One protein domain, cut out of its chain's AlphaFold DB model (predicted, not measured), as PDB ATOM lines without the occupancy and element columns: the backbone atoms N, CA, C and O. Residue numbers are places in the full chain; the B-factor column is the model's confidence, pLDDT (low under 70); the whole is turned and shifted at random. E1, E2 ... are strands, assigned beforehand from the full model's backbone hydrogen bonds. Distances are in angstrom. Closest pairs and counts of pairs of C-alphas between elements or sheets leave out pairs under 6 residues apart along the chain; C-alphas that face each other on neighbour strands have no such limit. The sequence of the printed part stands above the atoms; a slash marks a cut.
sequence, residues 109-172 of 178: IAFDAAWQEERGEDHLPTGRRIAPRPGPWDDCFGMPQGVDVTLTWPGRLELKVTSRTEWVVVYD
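AT A GLANCE: This is residues 109 to 172 of the 178 residues of the protein "Aldose 1-epimerase" of Streptomyces sp. SID8361 (UniProt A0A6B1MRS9). Two small antiparallel sheets stand as the two arms of an open V, and the links of residues 143 to 146 and 164 to 166 cross from one arm to the other at its corner. One arm is the long hairpin E5 and E6 with the short E1 beside E5; the other is a strongly twisted sheet of four strands, E3 - E2 - E4 - E7, with E7 at the edge nearer to the hairpin. The printed part has 64 residues with seven named strands, E1 to E7 along the chain, and no named helix: the class is all strand. It is elongated, with spans of 39 by 24 by 16 A, and only just compact, close to loose, with a radius of gyration of the C-alphas of 12.4 A.

HOW THE PARTS SIT: E1, residues 109 to 111, is antiparallel to E5, residues 147 to 153, at 153 degrees between directions; N 110 and O 150 are 2.9 A apart, within hydrogen-bond range. E2, residues 115 to 119, is apart from E1 and forms a hairpin with E3, residues 125 to 130, where N 118 and O 128 are 2.9 A apart. The pairing of E2 is staggered: residues 116 to 119 pair with E3, and residues 115 to 116 with E4, residues 138 to 142. N 117 and O 140 are 2.8 A apart across E2 and E4, which are antiparallel at 144 degrees. E4 is also antiparallel to E7, residues 167 to 171, at 157 degrees, with N 141 and O 168 2.8 A apart. E5 forms a hairpin with E6, residues 157 to 163, at 170 degrees; N 153 and O 157 are 2.8 A apart, and so are N 147 and O 163. Between E5 and E7 the closest C-alphas, those of Val 147 and Val 168, are 6.4 A apart. E6 is apart from E4.

IN THESE COORDINATES: E1 begins at C-alpha 109, (41.253, -43.396, -7.985). E2 measures 12.1 A from first to last C-alpha, E3 11.0 A and E4 13.7 A. E5, 19.6 A long, begins at C-alpha 147, (44.315, -47.680, 4.117), and E6 is 19.9 A long. E7, 13.1 A long, ends at C-alpha 171, (41.855, -34.642, -2.099).

THE WHOLE: The two C-alphas farthest apart are those of Gly 127 and Gly 155, at 39.8 A. The printed part, residues 109 to 172, has no cut. No link is long; the link from E3 to E4, seven residues, is short, and the other links are tight. The mean pLDDT of the printed part is 97.2, and no printed residue is under 70.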
ATOM      1  N   ILE A 109      41.072 -43.135  -9.418       97.44
ATOM      2  CA  ILE A 109      41.253 -43.396  -7.985       97.44
ATOM      3  C   ILE A 109      40.244 -44.463  -7.561       97.44
ATOM      4  O   ILE A 109      39.039 -44.294  -7.757       97.44
ATOM      5  N   ALA A 110      40.724 -45.544  -6.952       97.56
ATOM      6  CA  ALA A 110      39.896 -46.637  -6.458       97.56
ATOM      7  C   ALA A 110      40.234 -46.970  -5.002       97.56
ATOM      8  O   ALA A 110      41.396 -47.155  -4.645       97.56
ATOM      9  N   PHE A 111      39.204 -47.063  -4.163       97.81
ATOM     10  CA  PHE A 111      39.299 -47.512  -2.777       97.81
ATOM     11  C   PHE A 111      37.923 -47.945  -2.260       97.81
ATOM     12  O   PHE A 111      36.894 -47.527  -2.792       97.81
ATOM     13  N   ASP A 112      37.907 -48.760  -1.205       96.94
ATOM     14  CA  ASP A 112      36.684 -49.203  -0.530       96.94
ATOM     15  C   ASP A 112      36.661 -48.672   0.910       96.94
ATOM     16  O   ASP A 112      37.299 -49.211   1.816       96.94
ATOM     17  N   ALA A 113      35.975 -47.545   1.107       97.94
ATOM     18  CA  ALA A 113      35.837 -46.915   2.413       97.94
ATOM     19  C   ALA A 113      34.574 -47.403   3.131       97.94
ATOM     20  O   ALA A 113      33.465 -47.308   2.607       97.94
ATOM     21  N   ALA A 114      34.718 -47.815   4.392       98.38
ATOM     22  CA  ALA A 114      33.586 -48.209   5.225       98.38
ATOM     23  C   ALA A 114      32.693 -47.012   5.601       98.38
ATOM     24  O   ALA A 114      31.491 -47.175   5.807       98.38
ATOM     25  N   TRP A 115      33.272 -45.810   5.709       98.69
ATOM     26  CA  TRP A 115      32.524 -44.561   5.865       98.69
ATOM     27  C   TRP A 115      33.309 -43.356   5.344       98.69
ATOM     28  O   TRP A 115      34.530 -43.401   5.206       98.69
ATOM     29  N   GLN A 116      32.594 -42.257   5.128       98.69
ATOM     30  CA  GLN A 116      33.137 -40.909   4.986       98.69
ATOM     31  C   GLN A 116      32.792 -40.110   6.251       98.69
ATOM     32  O   GLN A 116      31.663 -40.183   6.747       98.69
ATOM     33  N   GLU A 117      33.754 -39.379   6.810       98.25
ATOM     34  CA  GLU A 117      33.471 -38.375   7.838       98.25
ATOM     35  C   GLU A 117      32.695 -37.236   7.180       98.25
ATOM     36  O   GLU A 117      33.145 -36.651   6.192       98.25
ATOM     37  N   GLU A 118      31.514 -36.916   7.698       98.12
ATOM     38  CA  GLU A 118      30.745 -35.813   7.146       98.12
ATOM     39  C   GLU A 118      31.458 -34.489   7.437       98.12
ATOM     40  O   GLU A 118      31.587 -34.064   8.588       98.12
ATOM     41  N   ARG A 119      31.909 -33.835   6.366       96.56
ATOM     42  CA  ARG A 119      32.521 -32.509   6.387       96.56
ATOM     43  C   ARG A 119      31.445 -31.422   6.486       96.56
ATOM     44  O   ARG A 119      30.522 -31.385   5.673       96.56
ATOM     45  N   GLY A 120      31.570 -30.549   7.482       96.19
ATOM     46  CA  GLY A 120      30.772 -29.332   7.623       96.19
ATOM     47  C   GLY A 120      31.223 -28.223   6.670       96.19
ATOM     48  O   GLY A 120      32.276 -28.312   6.040       96.19
ATOM     49  N   GLU A 121      30.441 -27.145   6.590       95.25
ATOM     50  CA  GLU A 121      30.749 -25.971   5.748       95.25
ATOM     51  C   GLU A 121      32.060 -25.266   6.146       95.25
ATOM     52  O   GLU A 121      32.666 -24.562   5.345       95.25
ATOM     53  N   ASP A 122      32.529 -25.479   7.376       94.12
ATOM     54  CA  ASP A 122      33.799 -24.979   7.910       94.12
ATOM     55  C   ASP A 122      34.991 -25.922   7.646       94.12
ATOM     56  O   ASP A 122      36.103 -25.700   8.133       94.12
ATOM     57  N   HIS A 123      34.775 -26.973   6.848       94.00
ATOM     58  CA  HIS A 123      35.733 -28.039   6.556       94.00
ATOM     59  C   HIS A 123      36.195 -28.834   7.795       94.00
ATOM     60  O   HIS A 123      37.246 -29.487   7.757       94.00
ATOM     61  N   LEU A 124      35.439 -28.797   8.895       96.44
ATOM     62  CA  LEU A 124      35.636 -29.665  10.056       96.44
ATOM     63  C   LEU A 124      34.675 -30.863  10.003       96.44
ATOM     64  O   LEU A 124      33.596 -30.765   9.417       96.44
ATOM     65  N   PRO A 125      35.026 -32.010  10.611       96.50
ATOM     66  CA  PRO A 125      34.090 -33.120  10.717       96.50
ATOM     67  C   PRO A 125      32.941 -32.754  11.666       96.50
ATOM     68  O   PRO A 125      33.171 -32.268  12.774       96.50
ATOM     69  N   THR A 126      31.704 -33.062  11.280       97.38
ATOM     70  CA  THR A 126      30.522 -32.882  12.148       97.38
ATOM     71  C   THR A 126      30.453 -33.922  13.274       97.38
ATOM     72  O   THR A 126      29.632 -33.809  14.185       97.38
ATOM     73  N   GLY A 127      31.295 -34.961  13.201       96.56
ATOM     74  CA  GLY A 127      31.272 -36.141  14.068       96.56
ATOM     75  C   GLY A 127      30.325 -37.245  13.585       96.56
ATOM     76  O   GLY A 127      30.230 -38.289  14.233       96.56
ATOM     77  N   ARG A 128      29.621 -37.041  12.462       98.25
ATOM     78  CA  ARG A 128      28.779 -38.068  11.836       98.25
ATOM     79  C   ARG A 128      29.563 -38.841  10.779       98.25
ATOM     80  O   ARG A 128      30.247 -38.256   9.947       98.25
ATOM     81  N   ARG A 129      29.368 -40.159  10.769       98.50
ATOM     82  CA  ARG A 129      29.825 -41.051   9.698       98.50
ATOM     83  C   ARG A 129      28.694 -41.248   8.699       98.50
ATOM     84  O   ARG A 129      27.582 -41.592   9.101       98.50
ATOM     85  N   ILE A 130      28.976 -41.032   7.422       98.69
ATOM     86  CA  ILE A 130      28.021 -41.190   6.320       98.69
ATOM     87  C   ILE A 130      28.537 -42.214   5.307       98.69
ATOM     88  O   ILE A 130      29.713 -42.584   5.321       98.69
ATOM     89  N   ALA A 131      27.653 -42.677   4.421       98.44
ATOM     90  CA  ALA A 131      28.079 -43.454   3.261       98.44
ATOM     91  C   ALA A 131      28.986 -42.591   2.358       98.44
ATOM     92  O   ALA A 131      28.680 -41.403   2.188       98.44
ATOM     93  N   PRO A 132      30.063 -43.157   1.777       98.19
ATOM     94  CA  PRO A 132      30.898 -42.448   0.813       98.19
ATOM     95  C   PRO A 132      30.073 -41.845  -0.324       98.19
ATOM     96  O   PRO A 132      29.180 -42.494  -0.877       98.19
ATOM     97  N   ARG A 133      30.363 -40.591  -0.666       97.25
ATOM     98  CA  ARG A 133      29.725 -39.872  -1.775       97.25
ATOM     99  C   ARG A 133      30.675 -39.796  -2.974       97.25
ATOM    100  O   ARG A 133      31.884 -39.842  -2.767       97.25
ATOM    101  N   PRO A 134      30.166 -39.656  -4.211       95.38
ATOM    102  CA  PRO A 134      31.008 -39.366  -5.372       95.38
ATOM    103  C   PRO A 134      31.809 -38.070  -5.190       95.38
ATOM    104  O   PRO A 134      31.357 -37.170  -4.479       95.38
ATOM    105  N   GLY A 135      32.971 -37.993  -5.842       93.06
ATOM    106  CA  GLY A 135      33.848 -36.824  -5.809       93.06
ATOM    107  C   GLY A 135      33.335 -35.617  -6.618       93.06
ATOM    108  O   GLY A 135      32.237 -35.665  -7.189       93.06
ATOM    109  N   PRO A 136      34.133 -34.537  -6.700       95.25
ATOM    110  CA  PRO A 136      35.469 -34.419  -6.111       95.25
ATOM    111  C   PRO A 136      35.431 -34.360  -4.575       95.25
ATOM    112  O   PRO A 136      34.411 -34.020  -3.971       95.25
ATOM    113  N   TRP A 137      36.543 -34.729  -3.961       96.38
ATOM    114  CA  TRP A 137      36.746 -34.932  -2.540       96.38
ATOM    115  C   TRP A 137      37.771 -33.944  -1.978       96.38
ATOM    116  O   TRP A 137      38.802 -33.662  -2.580       96.38
ATOM    117  N   ASP A 138      37.483 -33.480  -0.767       96.12
ATOM    118  CA  ASP A 138      38.431 -32.945   0.224       96.12
ATOM    119  C   ASP A 138      37.976 -33.541   1.560       96.12
ATOM    120  O   ASP A 138      37.510 -32.855   2.474       96.12
ATOM    121  N   ASP A 139      37.942 -34.873   1.597       97.44
ATOM    122  CA  ASP A 139      37.155 -35.632   2.561       97.44
ATOM    123  C   ASP A 139      37.987 -36.737   3.218       97.44
ATOM    124  O   ASP A 139      38.900 -37.318   2.628       97.44
ATOM    125  N   CYS A 140      37.663 -37.016   4.482       97.88
ATOM    126  CA  CYS A 140      38.286 -38.073   5.269       97.88
ATOM    127  C   CYS A 140      37.435 -39.344   5.199       97.88
ATOM    128  O   CYS A 140      36.228 -39.305   5.445       97.88
ATOM    129  N   PHE A 141      38.075 -40.471   4.915       98.50
ATOM    130  CA  PHE A 141      37.458 -41.782   4.786       98.50
ATOM    131  C   PHE A 141      38.019 -42.747   5.823       98.50
ATOM    132  O   PHE A 141      39.209 -42.707   6.144       98.50
ATOM    133  N   GLY A 142      37.155 -43.621   6.336       98.25
ATOM    134  CA  GLY A 142      37.508 -44.670   7.283       98.25
ATOM    135  C   GLY A 142      37.613 -46.047   6.636       98.25
ATOM    136  O   GLY A 142      36.698 -46.481   5.937       98.25
ATOM    137  N   MET A 143      38.706 -46.751   6.916       98.19
ATOM    138  CA  MET A 143      39.042 -48.081   6.406       98.19
ATOM    139  C   MET A 143      39.520 -48.969   7.571       98.19
ATOM    140  O   MET A 143      40.705 -48.969   7.900       98.19
ATOM    141  N   PRO A 144      38.626 -49.739   8.225       97.44
ATOM    142  CA  PRO A 144      38.951 -50.539   9.415       97.44
ATOM    143  C   PRO A 144      40.079 -51.559   9.256       97.44
ATOM    144  O   PRO A 144      40.646 -52.001  10.246       97.44
ATOM    145  N   GLN A 145      40.363 -51.989   8.026       97.38
ATOM    146  CA  GLN A 145      41.422 -52.963   7.737       97.38
ATOM    147  C   GLN A 145      42.756 -52.294   7.367       97.38
ATOM    148  O   GLN A 145      43.704 -52.981   6.994       97.38
ATOM    149  N   GLY A 146      42.835 -50.967   7.489       97.94
ATOM    150  CA  GLY A 146      43.945 -50.150   7.015       97.94
ATOM    151  C   GLY A 146      43.628 -49.447   5.695       97.94
ATOM    152  O   GLY A 146      42.732 -49.853   4.957       97.94
ATOM    153  N   VAL A 147      44.371 -48.379   5.405       98.19
ATOM    154  CA  VAL A 147      44.315 -47.680   4.117       98.19
ATOM    155  C   VAL A 147      44.755 -48.622   3.002       98.19
ATOM    156  O   VAL A 147      45.840 -49.202   3.077       98.19
ATOM    157  N   ASP A 148      43.937 -48.698   1.957       98.25
ATOM    158  CA  ASP A 148      44.227 -49.344   0.680       98.25
ATOM    159  C   ASP A 148      43.603 -48.488  -0.439       98.25
ATOM    160  O   ASP A 148      42.386 -48.489  -0.638       98.25
ATOM    161  N   VAL A 149      44.435 -47.672  -1.092       98.31
ATOM    162  CA  VAL A 149      44.035 -46.788  -2.195       98.31
ATOM    163  C   VAL A 149      44.890 -47.102  -3.412       98.31
ATOM    164  O   VAL A 149      46.117 -47.152  -3.317       98.31
ATOM    165  N   THR A 150      44.249 -47.243  -4.564       98.56
ATOM    166  CA  THR A 150      44.913 -47.452  -5.848       98.56
ATOM    167  C   THR A 150      44.714 -46.234  -6.738       98.56
ATOM    168  O   THR A 150      43.586 -45.783  -6.936       98.56
ATOM    169  N   LEU A 151      45.812 -45.723  -7.293       98.19
ATOM    170  CA  LEU A 151      45.805 -44.801  -8.419       98.19
ATOM    171  C   LEU A 151      46.222 -45.564  -9.674       98.19
ATOM    172  O   LEU A 151      47.304 -46.153  -9.711       98.19
ATOM    173  N   THR A 152      45.400 -45.515 -10.712       98.38
ATOM    174  CA  THR A 152      45.683 -46.163 -11.992       98.38
ATOM    175  C   THR A 152      45.761 -45.110 -13.083       98.38
ATOM    176  O   THR A 152      44.780 -44.438 -13.369       98.38
ATOM    177  N   TRP A 153      46.915 -44.991 -13.738       97.88
ATOM    178  CA  TRP A 153      47.056 -44.301 -15.019       97.88
ATOM    179  C   TRP A 153      46.928 -45.348 -16.133       97.88
ATOM    180  O   TRP A 153      47.873 -46.128 -16.333       97.88
ATOM    181  N   PRO A 154      45.790 -45.417 -16.852       97.06
ATOM    182  CA  PRO A 154      45.495 -46.523 -17.760       97.06
ATOM    183  C   PRO A 154      46.597 -46.772 -18.795       97.06
ATOM    184  O   PRO A 154      47.004 -45.878 -19.537       97.06
ATOM    185  N   GLY A 155      47.094 -48.012 -18.838       95.00
ATOM    186  CA  GLY A 155      48.158 -48.434 -19.757       95.00
ATOM    187  C   GLY A 155      49.556 -47.893 -19.432       95.00
ATOM    188  O   GLY A 155      50.460 -48.056 -20.250       95.00
ATOM    189  N   ARG A 156      49.746 -47.242 -18.275       95.06
ATOM    190  CA  ARG A 156      51.008 -46.584 -17.899       95.06
ATOM    191  C   ARG A 156      51.555 -47.079 -16.566       95.06
ATOM    192  O   ARG A 156      52.665 -47.601 -16.532       95.06
ATOM    193  N   LEU A 157      50.805 -46.880 -15.486       95.50
ATOM    194  CA  LEU A 157      51.272 -47.115 -14.121       95.50
ATOM    195  C   LEU A 157      50.091 -47.412 -13.202       95.50
ATOM    196  O   LEU A 157      49.026 -46.819 -13.341       95.50
ATOM    197  N   GLU A 158      50.321 -48.276 -12.225       97.69
ATOM    198  CA  GLU A 158      49.465 -48.424 -11.056       97.69
ATOM    199  C   GLU A 158      50.300 -48.126  -9.810       97.69
ATOM    200  O   GLU A 158      51.418 -48.629  -9.672       97.69
ATOM    201  N   LEU A 159      49.772 -47.287  -8.922       98.12
ATOM    202  CA  LEU A 159      50.365 -46.976  -7.631       98.12
ATOM    203  C   LEU A 159      49.398 -47.383  -6.530       98.12
ATOM    204  O   LEU A 159      48.287 -46.861  -6.441       98.12
ATOM    205  N   LYS A 160      49.864 -48.262  -5.646       98.31
ATOM    206  CA  LYS A 160      49.130 -48.655  -4.451       98.31
ATOM    207  C   LYS A 160      49.670 -47.919  -3.228       98.31
ATOM    208  O   LYS A 160      50.856 -48.012  -2.916       98.31
ATOM    209  N   VAL A 161      48.796 -47.217  -2.517       98.06
ATOM    210  CA  VAL A 161      49.099 -46.535  -1.257       98.06
ATOM    211  C   VAL A 161      48.436 -47.309  -0.126       98.06
ATOM    212  O   VAL A 161      47.214 -47.322   0.002       98.06
ATOM    213  N   THR A 162      49.255 -47.955   0.705       98.00
ATOM    214  CA  THR A 162      48.777 -48.767   1.830       98.00
ATOM    215  C   THR A 162      49.303 -48.265   3.163       98.00
ATOM    216  O   THR A 162      50.462 -47.864   3.266       98.00
ATOM    217  N   SER A 163      48.491 -48.349   4.213       97.19
ATOM    218  CA  SER A 163      48.917 -48.041   5.579       97.19
ATOM    219  C   SER A 163      48.091 -48.819   6.594       97.19
ATOM    220  O   SER A 163      46.911 -49.065   6.394       97.19
ATOM    221  N   ARG A 164      48.685 -49.135   7.749       96.38
ATOM    222  CA  ARG A 164      47.954 -49.692   8.902       96.38
ATOM    223  C   ARG A 164      47.003 -48.693   9.573       96.38
ATOM    224  O   ARG A 164      46.268 -49.067  10.475       96.38
ATOM    225  N   THR A 165      47.083 -47.410   9.223       95.62
ATOM    226  CA  THR A 165      46.155 -46.391   9.730       95.62
ATOM    227  C   THR A 165      44.760 -46.643   9.178       95.62
ATOM    228  O   THR A 165      44.630 -47.032   8.029       95.62
ATOM    229  N   GLU A 166      43.718 -46.363   9.952       96.81
ATOM    230  CA  GLU A 166      42.334 -46.601   9.512       96.81
ATOM    231  C   GLU A 166      41.709 -45.385   8.814       96.81
ATOM    232  O   GLU A 166      40.524 -45.401   8.502       96.81
ATOM    233  N   TRP A 167      42.471 -44.310   8.590       96.38
ATOM    234  CA  TRP A 167      41.973 -43.077   7.985       96.38
ATOM    235  C   TRP A 167      42.858 -42.619   6.835       96.38
ATOM    236  O   TRP A 167      44.085 -42.598   6.961       96.38
ATOM    237  N   VAL A 168      42.215 -42.169   5.763       97.50
ATOM    238  CA  VAL A 168      42.842 -41.474   4.636       97.50
ATOM    239  C   VAL A 168      42.042 -40.220   4.318       97.50
ATOM    240  O   VAL A 168      40.817 -40.224   4.386       97.50
ATOM    241  N   VAL A 169      42.734 -39.136   3.986       97.38
ATOM    242  CA  VAL A 169      42.106 -37.976   3.349       97.38
ATOM    243  C   VAL A 169      42.389 -38.096   1.863       97.38
ATOM    244  O   VAL A 169      43.556 -38.214   1.492       97.38
ATOM    245  N   VAL A 170      41.342 -38.086   1.042       97.31
ATOM    246  CA  VAL A 170      41.470 -38.021  -0.418       97.31
ATOM    247  C   VAL A 170      41.107 -36.607  -0.834       97.31
ATOM    248  O   VAL A 170      40.033 -36.110  -0.488       97.31
ATOM    249  N   TYR A 171      42.038 -35.965  -1.530       96.25
ATOM    250  CA  TYR A 171      41.855 -34.642  -2.099       96.25
ATOM    251  C   TYR A 171      42.051 -34.726  -3.610       96.25
ATOM    252  O   TYR A 171      43.152 -35.016  -4.058       96.25
ATOM    253  N   ASP A 172      41.014 -34.458  -4.399       95.56
ATOM    254  CA  ASP A 172      41.100 -34.492  -5.866       95.56
ATOM    255  C   ASP A 172      40.369 -33.315  -6.540       95.56
ATOM    256  O   ASP A 172      40.043 -33.373  -7.725       95.56
TER     257      ASP A 172